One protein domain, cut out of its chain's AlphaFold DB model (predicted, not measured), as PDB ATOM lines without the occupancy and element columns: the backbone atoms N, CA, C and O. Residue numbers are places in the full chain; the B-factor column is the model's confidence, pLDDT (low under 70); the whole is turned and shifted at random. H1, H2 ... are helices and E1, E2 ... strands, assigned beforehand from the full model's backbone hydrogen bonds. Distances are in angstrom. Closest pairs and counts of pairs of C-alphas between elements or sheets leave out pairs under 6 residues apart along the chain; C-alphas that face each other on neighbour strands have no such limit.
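AT A GLANCE: This is residues 4 to 63 of the 71 residues of an uncharacterized protein of Mitsuaria sp. WAJ17 (UniProt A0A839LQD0). A short helix, H1, makes a corner with the long helix H2, and a small hairpin, E1 and E2, packs with E1 on H1 and on residues 12 to 21 of H2. Residues 33 to 40, of which 33 and 34 belong to H2, stick out at one end before the chain folds back to E1. The printed part has 60 residues, with two named helices and two named strands in the order H1 H2 E1 E2 along the chain; its class is mixed, helices and strands, and it is loose, with a radius of gyration of the C-alphas of 14.9 A and spans of 49 by 17 by 14 A.

IN THESE COORDINATES: H1, residues 4 to 10, begins at C-alpha 4 (133.297, 76.195, 155.028). H2, residues 12 to 34, is 33.2 A long. E1 is residues 50 to 53; E2, residues 59 to 62, ends at C-alpha 62 (127.006, 79.238, 147.598).

HOW THE PARTS SIT: H1 and H2 only just touch, with 3 pairs of C-alphas within 8 A, only at the corner; the closest C-alphas are those of Leu 9 and Lys 15, 5.1 A. The closest C-alphas of H2 and E1 are those of Ala 14 and Leu 52, 5.4 A. E1 and E2 are antiparallel at 152 degrees, with N 50 and O 62 2.8 A apart, within hydrogen-bond range. In H1 and H2 every O i to N i+4 pair is within range. H2 and E2 are apart.

THE WHOLE: The printed part has no cut. The link from H2 to E1 is long, 15 residues. Residues 25 to 48 have pLDDT under 70.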
ATOM      1  N   LEU A   4     133.773  75.468 156.206       87.38
ATOM      2  CA  LEU A   4     133.297  76.195 155.028       87.38
ATOM      3  C   LEU A   4     133.489  77.711 155.170       87.38
ATOM      4  O   LEU A   4     133.953  78.359 154.238       87.38
ATOM      5  N   ALA A   5     133.181  78.274 156.343       88.38
ATOM      6  CA  ALA A   5     133.388  79.697 156.593       88.38
ATOM      7  C   ALA A   5     134.875  80.070 156.527       88.38
ATOM      8  O   ALA A   5     135.219  81.119 155.989       88.38
ATOM      9  N   LYS A   6     135.765  79.202 157.027       91.19
ATOM     10  CA  LYS A   6     137.216  79.403 156.898       91.19
ATOM     11  C   LYS A   6     137.651  79.413 155.430       91.19
ATOM     12  O   LYS A   6     138.390  80.309 155.048       91.19
ATOM     13  N   ALA A   7     137.150  78.483 154.615       91.00
ATOM     14  CA  ALA A   7     137.473  78.412 153.189       91.00
ATOM     15  C   ALA A   7     137.014  79.663 152.417       91.00
ATOM     16  O   ALA A   7     137.797  80.247 151.674       91.00
ATOM     17  N   VAL A   8     135.787  80.140 152.657       90.19
ATOM     18  CA  VAL A   8     135.272  81.377 152.036       90.19
ATOM     19  C   VAL A   8     136.105  82.601 152.418       90.19
ATOM     20  O   VAL A   8     136.321  83.479 151.590       90.19
ATOM     21  N   LEU A   9     136.581  82.678 153.662       91.19
ATOM     22  CA  LEU A   9     137.406  83.801 154.116       91.19
ATOM     23  C   LEU A   9     138.869  83.709 153.663       91.19
ATOM     24  O   LEU A   9     139.556  84.733 153.679       91.19
ATOM     25  N   ALA A  10     139.336  82.517 153.289       91.69
ATOM     26  CA  ALA A  10     140.673  82.285 152.752       91.69
ATOM     27  C   ALA A  10     140.757  82.576 151.242       91.69
ATOM     28  O   ALA A  10     141.794  83.047 150.783       91.69
ATOM     29  N   ASP A  11     139.681  82.348 150.480       90.88
ATOM     30  CA  ASP A  11     139.607  82.673 149.050       90.88
ATOM     31  C   ASP A  11     139.350  84.189 148.841       90.88
ATOM     32  O   ASP A  11     138.323  84.710 149.289       90.88
ATOM     33  N   PRO A  12     140.255  84.935 148.168       90.00
ATOM     34  CA  PRO A  12     140.110  86.383 147.989       90.00
ATOM     35  C   PRO A  12     138.854  86.802 147.214       90.00
ATOM     36  O   PRO A  12     138.253  87.833 147.537       90.00
ATOM     37  N   LEU A  13     138.448  86.017 146.211       89.62
ATOM     38  CA  LEU A  13     137.270  86.290 145.391       89.62
ATOM     39  C   LEU A  13     136.002  86.039 146.207       89.62
ATOM     40  O   LEU A  13     135.156  86.932 146.320       89.62
ATOM     41  N   ALA A  14     135.913  84.864 146.834       90.12
ATOM     42  CA  ALA A  14     134.767  84.480 147.651       90.12
ATOM     43  C   ALA A  14     134.571  85.455 148.824       90.12
ATOM     44  O   ALA A  14     133.449  85.873 149.129       90.12
ATOM     45  N   LYS A  15     135.671  85.901 149.443       90.56
ATOM     46  CA  LYS A  15     135.665  86.932 150.486       90.56
ATOM     47  C   LYS A  15     135.150  88.278 149.972       90.56
ATOM     48  O   LYS A  15     134.382  88.940 150.672       90.56
ATOM     49  N   GLY A  16     135.560  88.699 148.776       89.38
ATOM     50  CA  GLY A  16     135.073  89.927 148.140       89.38
ATOM     51  C   GLY A  16     133.567  89.881 147.876       89.38
ATOM     52  O   GLY A  16     132.842  90.798 148.266       89.38
ATOM     53  N   GLN A  17     133.087  88.772 147.312       89.62
ATOM     54  CA  GLN A  17     131.664  88.532 147.050       89.62
ATOM     55  C   GLN A  17     130.840  88.508 148.344       89.62
ATOM     56  O   GLN A  17     129.777  89.127 148.408       89.62
ATOM     57  N   LEU A  18     131.358  87.879 149.407       88.12
ATOM     58  CA  LEU A  18     130.723  87.898 150.727       88.12
ATOM     59  C   LEU A  18     130.603  89.324 151.283       88.12
ATOM     60  O   LEU A  18     129.541  89.701 151.777       88.12
ATOM     61  N   ARG A  19     131.668  90.135 151.197       88.31
ATOM     62  CA  ARG A  19     131.633  91.538 151.650       88.31
ATOM     63  C   ARG A  19     130.610  92.358 150.872       88.31
ATOM     64  O   ARG A  19     129.866  93.117 151.486       88.31
ATOM     65  N   HIS A  20     130.558  92.185 149.554       85.69
ATOM     66  CA  HIS A  20     129.596  92.868 148.692       85.69
ATOM     67  C   HIS A  20     128.148  92.504 149.054       85.69
ATOM     68  O   HIS A  20     127.315  93.390 149.233       85.69
ATOM     69  N   TYR A  21     127.872  91.212 149.261       84.62
ATOM     70  CA  TYR A  21     126.564  90.742 149.721       84.62
ATOM     71  C   TYR A  21     126.156  91.380 151.057       84.62
ATOM     72  O   TYR A  21     125.048  91.903 151.188       84.62
ATOM     73  N   LEU A  22     127.053  91.367 152.050       83.50
ATOM     74  CA  LEU A  22     126.770  91.938 153.368       83.50
ATOM     75  C   LEU A  22     126.543  93.456 153.301       83.50
ATOM     76  O   LEU A  22     125.632  93.955 153.960       83.50
ATOM     77  N   ALA A  23     127.312  94.176 152.476       81.44
ATOM     78  CA  ALA A  23     127.142  95.612 152.268       81.44
ATOM     79  C   ALA A  23     125.773  95.939 151.644       81.44
ATOM     80  O   ALA A  23     125.016  96.720 152.223       81.44
ATOM     81  N   HIS A  24     125.396  95.285 150.540       73.44
ATOM     82  CA  HIS A  24     124.093  95.512 149.902       73.44
ATOM     83  C   HIS A  24     122.911  95.119 150.789       73.44
ATOM     84  O   HIS A  24     121.935  95.862 150.875       73.44
ATOM     85  N   LYS A  25     122.994  93.998 151.512       68.00
ATOM     86  CA  LYS A  25     121.914  93.603 152.421       68.00
ATOM     87  C   LYS A  25     121.792  94.545 153.615       68.00
ATOM     88  O   LYS A  25     120.675  94.808 154.046       68.00
ATOM     89  N   SER A  26     122.904  95.065 154.142       60.00
ATOM     90  CA  SER A  26     122.865  96.069 155.212       60.00
ATOM     91  C   SER A  26     122.208  97.369 154.748       60.00
ATOM     92  O   SER A  26     121.400  97.922 155.485       60.00
ATOM     93  N   ALA A  27     122.448  97.792 153.501       59.94
ATOM     94  CA  ALA A  27     121.779  98.945 152.906       59.94
ATOM     95  C   ALA A  27     120.265  98.723 152.753       59.94
ATOM     96  O   ALA A  27     119.488  99.624 153.055       59.94
ATOM     97  N   ILE A  28     119.838  97.525 152.343       58.81
ATOM     98  CA  ILE A  28     118.414  97.185 152.181       58.81
ATOM     99  C   ILE A  28     117.718  97.027 153.541       58.81
ATOM    100  O   ILE A  28     116.618  97.533 153.730       58.81
ATOM    101  N   ALA A  29     118.369  96.393 154.520       60.06
ATOM    102  CA  ALA A  29     117.837  96.270 155.878       60.06
ATOM    103  C   ALA A  29     117.762  97.627 156.603       60.06
ATOM    104  O   ALA A  29     116.800  97.874 157.321       60.06
ATOM    105  N   ALA A  30     118.737  98.520 156.393       55.88
ATOM    106  CA  ALA A  30     118.708  99.879 156.932       55.88
ATOM    107  C   ALA A  30     117.589 100.726 156.302       55.88
ATOM    108  O   ALA A  30     116.900 101.448 157.017       55.88
ATOM    109  N   GLN A  31     117.356 100.589 154.993       52.78
ATOM    110  CA  GLN A  31     116.250 101.260 154.299       52.78
ATOM    111  C   GLN A  31     114.874 100.715 154.718       52.78
ATOM    112  O   GLN A  31     113.933 101.492 154.882       52.78
ATOM    113  N   ALA A  32     114.766  99.405 154.977       54.69
ATOM    114  CA  ALA A  32     113.558  98.788 155.527       54.69
ATOM    115  C   ALA A  32     113.286  99.221 156.980       54.69
ATOM    116  O   ALA A  32     112.140  99.447 157.349       54.69
ATOM    117  N   ALA A  33     114.329  99.398 157.799       50.97
ATOM    118  CA  ALA A  33     114.193  99.873 159.179       50.97
ATOM    119  C   ALA A  33     113.812 101.364 159.286       50.97
ATOM    120  O   ALA A  33     113.329 101.792 160.332       50.97
ATOM    121  N   GLN A  34     114.022 102.154 158.227       50.53
ATOM    122  CA  GLN A  34     113.643 103.573 158.161       50.53
ATOM    123  C   GLN A  34     112.275 103.810 157.502       50.53
ATOM    124  O   GLN A  34     111.717 104.896 157.639       50.53
ATOM    125  N   SER A  35     111.717 102.802 156.827       44.25
ATOM    126  CA  SER A  35     110.418 102.879 156.155       44.25
ATOM    127  C   SER A  35     109.376 102.068 156.921       44.25
ATOM    128  O   SER A  35     109.025 100.954 156.545       44.25
ATOM    129  N   SER A  36     108.852 102.623 158.013       52.28
ATOM    130  CA  SER A  36     107.624 102.133 158.647       52.28
ATOM    131  C   SER A  36     106.414 102.547 157.809       52.28
ATOM    132  O   SER A  36     105.645 103.431 158.186       52.28
ATOM    133  N   THR A  37     106.263 101.968 156.624       46.12
ATOM    134  CA  THR A  37     105.009 102.014 155.870       46.12
ATOM    135  C   THR A  37     104.907 100.753 155.031       46.12
ATOM    136  O   THR A  37     105.829 100.395 154.306       46.12
ATOM    137  N   ASP A  38     103.778 100.081 155.216       48.44
ATOM    138  CA  ASP A  38     103.290  98.885 154.543       48.44
ATOM    139  C   ASP A  38     103.534  98.951 153.021       48.44
ATOM    140  O   ASP A  38     102.807  99.608 152.278       48.44
ATOM    141  N   ALA A  39     104.621  98.337 152.557       45.00
ATOM    142  CA  ALA A  39     104.970  98.224 151.146       45.00
ATOM    143  C   ALA A  39     105.609  96.847 150.915       45.00
ATOM    144  O   ALA A  39     106.349  96.361 151.776       45.00
ATOM    145  N   PRO A  40     105.267  96.179 149.798       40.97
ATOM    146  CA  PRO A  40     105.388  94.735 149.650       40.97
ATOM    147  C   PRO A  40     106.846  94.294 149.749       40.97
ATOM    148  O   PRO A  40     107.749  95.079 149.472       40.97
ATOM    149  N   ALA A  41     107.058  93.026 150.123       50.56
ATOM    150  CA  ALA A  41     108.356  92.360 150.137       50.56
ATOM    151  C   ALA A  41     109.038  92.510 148.769       50.56
ATOM    152  O   ALA A  41     108.853  91.685 147.874       50.56
ATOM    153  N   ALA A  42     109.772  93.612 148.606       46.19
ATOM    154  CA  ALA A  42     110.448  93.959 147.378       46.19
ATOM    155  C   ALA A  42     111.404  92.818 147.052       46.19
ATOM    156  O   ALA A  42     112.148  92.342 147.916       46.19
ATOM    157  N   GLU A  43     111.267  92.347 145.819       47.38
ATOM    158  CA  GLU A  43     111.941  91.213 145.214       47.38
ATOM    159  C   GLU A  43     113.350  91.020 145.775       47.38
ATOM    160  O   GLU A  43     114.151  91.956 145.829       47.38
ATOM    161  N   SER A  44     113.628  89.791 146.224       48.09
ATOM    162  CA  SER A  44     114.912  89.415 146.814       48.09
ATOM    163  C   SER A  44     116.059  90.006 145.990       48.09
ATOM    164  O   SER A  44     116.195  89.649 144.816       48.09
ATOM    165  N   PRO A  45     116.885  90.893 146.569       49.94
ATOM    166  CA  PRO A  45     117.927  91.584 145.831       49.94
ATOM    167  C   PRO A  45     118.907  90.527 145.341       49.94
ATOM    168  O   PRO A  45     119.551  89.877 146.164       49.94
ATOM    169  N   LEU A  46     118.921  90.315 144.020       53.28
ATOM    170  CA  LEU A  46     119.833  89.477 143.235       53.28
ATOM    171  C   LEU A  46     120.645  88.513 144.103       53.28
ATOM    172  O   LEU A  46     121.683  88.908 144.643       53.28
ATOM    173  N   ALA A  47     120.160  87.274 144.251       58.22
ATOM    174  CA  ALA A  47     120.833  86.212 144.995       58.22
ATOM    175  C   ALA A  47     122.337  86.226 144.674       58.22
ATOM    176  O   ALA A  47     122.763  85.769 143.614       58.22
ATOM    177  N   THR A  48     123.142  86.832 145.553       68.56
ATOM    178  CA  THR A  48     124.569  87.001 145.284       68.56
ATOM    179  C   THR A  48     125.191  85.642 145.503       68.56
ATOM    180  O   THR A  48     125.330  85.189 146.638       68.56
ATOM    181  N   VAL A  49     125.509  84.965 144.408       81.81
ATOM    182  CA  VAL A  49     126.190  83.681 144.454       81.81
ATOM    183  C   VAL A  49     127.651  83.938 144.803       81.81
ATOM    184  O   VAL A  49     128.351  84.647 144.083       81.81
ATOM    185  N   ILE A  50     128.105  83.368 145.915       86.00
ATOM    186  CA  ILE A  50     129.521  83.312 146.267       86.00
ATOM    187  C   ILE A  50     130.115  82.095 145.569       86.00
ATOM    188  O   ILE A  50     129.689  80.958 145.791       86.00
ATOM    189  N   GLU A  51     131.105  82.334 144.729       91.81
ATOM    190  CA  GLU A  51     131.879  81.304 144.062       91.81
ATOM    191  C   GLU A  51     133.124  81.002 144.892       91.81
ATOM    192  O   GLU A  51     133.958  81.870 145.131       91.81
ATOM    193  N   LEU A  52     133.247  79.757 145.342       90.25
ATOM    194  CA  LEU A  52     134.396  79.275 146.097       90.25
ATOM    195  C   LEU A  52     135.144  78.236 145.268       90.25
ATOM    196  O   LEU A  52     134.559  77.211 144.899       90.25
ATOM    197  N   LYS A  53     136.436  78.449 145.014       85.06
ATOM    198  CA  LYS A  53     137.276  77.403 144.422       85.06
ATOM    199  C   LYS A  53     137.606  76.360 145.486       85.06
ATOM    200  O   LYS A  53     138.140  76.683 146.539       85.06
ATOM    201  N   ALA A  54     137.250  75.108 145.224       79.00
ATOM    202  CA  ALA A  54     137.645  73.979 146.054       79.00
ATOM    203  C   ALA A  54     139.012  73.442 145.609       79.00
ATOM    204  O   ALA A  54     139.360  73.524 144.430       79.00
ATOM    205  N   ASP A  55     139.727  72.802 146.536       73.69
ATOM    206  CA  ASP A  55     141.100  72.301 146.355       73.69
ATOM    207  C   ASP A  55     141.270  71.295 145.192       73.69
ATOM    208  O   ASP A  55     142.378  71.033 144.744       73.69
ATOM    209  N   GLY A  56     140.171  70.762 144.646       77.06
ATOM    210  CA  GLY A  56     140.149  69.880 143.471       77.06
ATOM    211  C   GLY A  56     139.849  70.573 142.135       77.06
ATOM    212  O   GLY A  56     139.329  69.921 141.229       77.06
ATOM    213  N   GLY A  57     140.049  71.890 142.024       77.75
ATOM    214  CA  GLY A  57     139.806  72.665 140.794       77.75
ATOM    215  C   GLY A  57     138.326  72.889 140.451       77.75
ATOM    216  O   GLY A  57     138.007  73.464 139.412       77.75
ATOM    217  N   ARG A  58     137.407  72.452 141.318       83.38
ATOM    218  CA  ARG A  58     135.959  72.626 141.141       83.38
ATOM    219  C   ARG A  58     135.492  73.909 141.816       83.38
ATOM    220  O   ARG A  58     135.831  74.155 142.970       83.38
ATOM    221  N   THR A  59     134.644  74.678 141.142       87.62
ATOM    222  CA  THR A  59     133.988  75.850 141.736       87.62
ATOM    223  C   THR A  59     132.672  75.443 142.392       87.62
ATOM    224  O   THR A  59     131.825  74.805 141.765       87.62
ATOM    225  N   ARG A  60     132.479  75.821 143.656       88.31
ATOM    226  CA  ARG A  60     131.219  75.661 144.388       88.31
ATOM    227  C   ARG A  60     130.470  76.989 144.403       88.31
ATOM    228  O   ARG A  60     131.053  78.013 144.738       88.31
ATOM    229  N   LYS A  61     129.179  76.948 144.086       88.88
ATOM    230  CA  LYS A  61     128.270  78.096 144.165       88.88
ATOM    231  C   LYS A  61     127.521  78.052 145.493       88.88
ATOM    232  O   LYS A  61     126.892  77.041 145.805       88.88
ATOM    233  N   LEU A  62     127.623  79.115 146.281       87.50
ATOM    234  CA  LEU A  62     127.006  79.238 147.598       87.50
ATOM    235  C   LEU A  62     126.047  80.427 147.593       87.50
ATOM    236  O   LEU A  62     126.446  81.537 147.252       87.50
ATOM    237  N   THR A  63     124.807  80.211 148.020       85.06
ATOM    238  CA  THR A  63     123.842  81.295 148.242       85.06
ATOM    239  C   THR A  63     123.827  81.634 149.730       85.06
ATOM    240  O   THR A  63     123.472  80.772 150.539       85.06
TER     241      THR A  63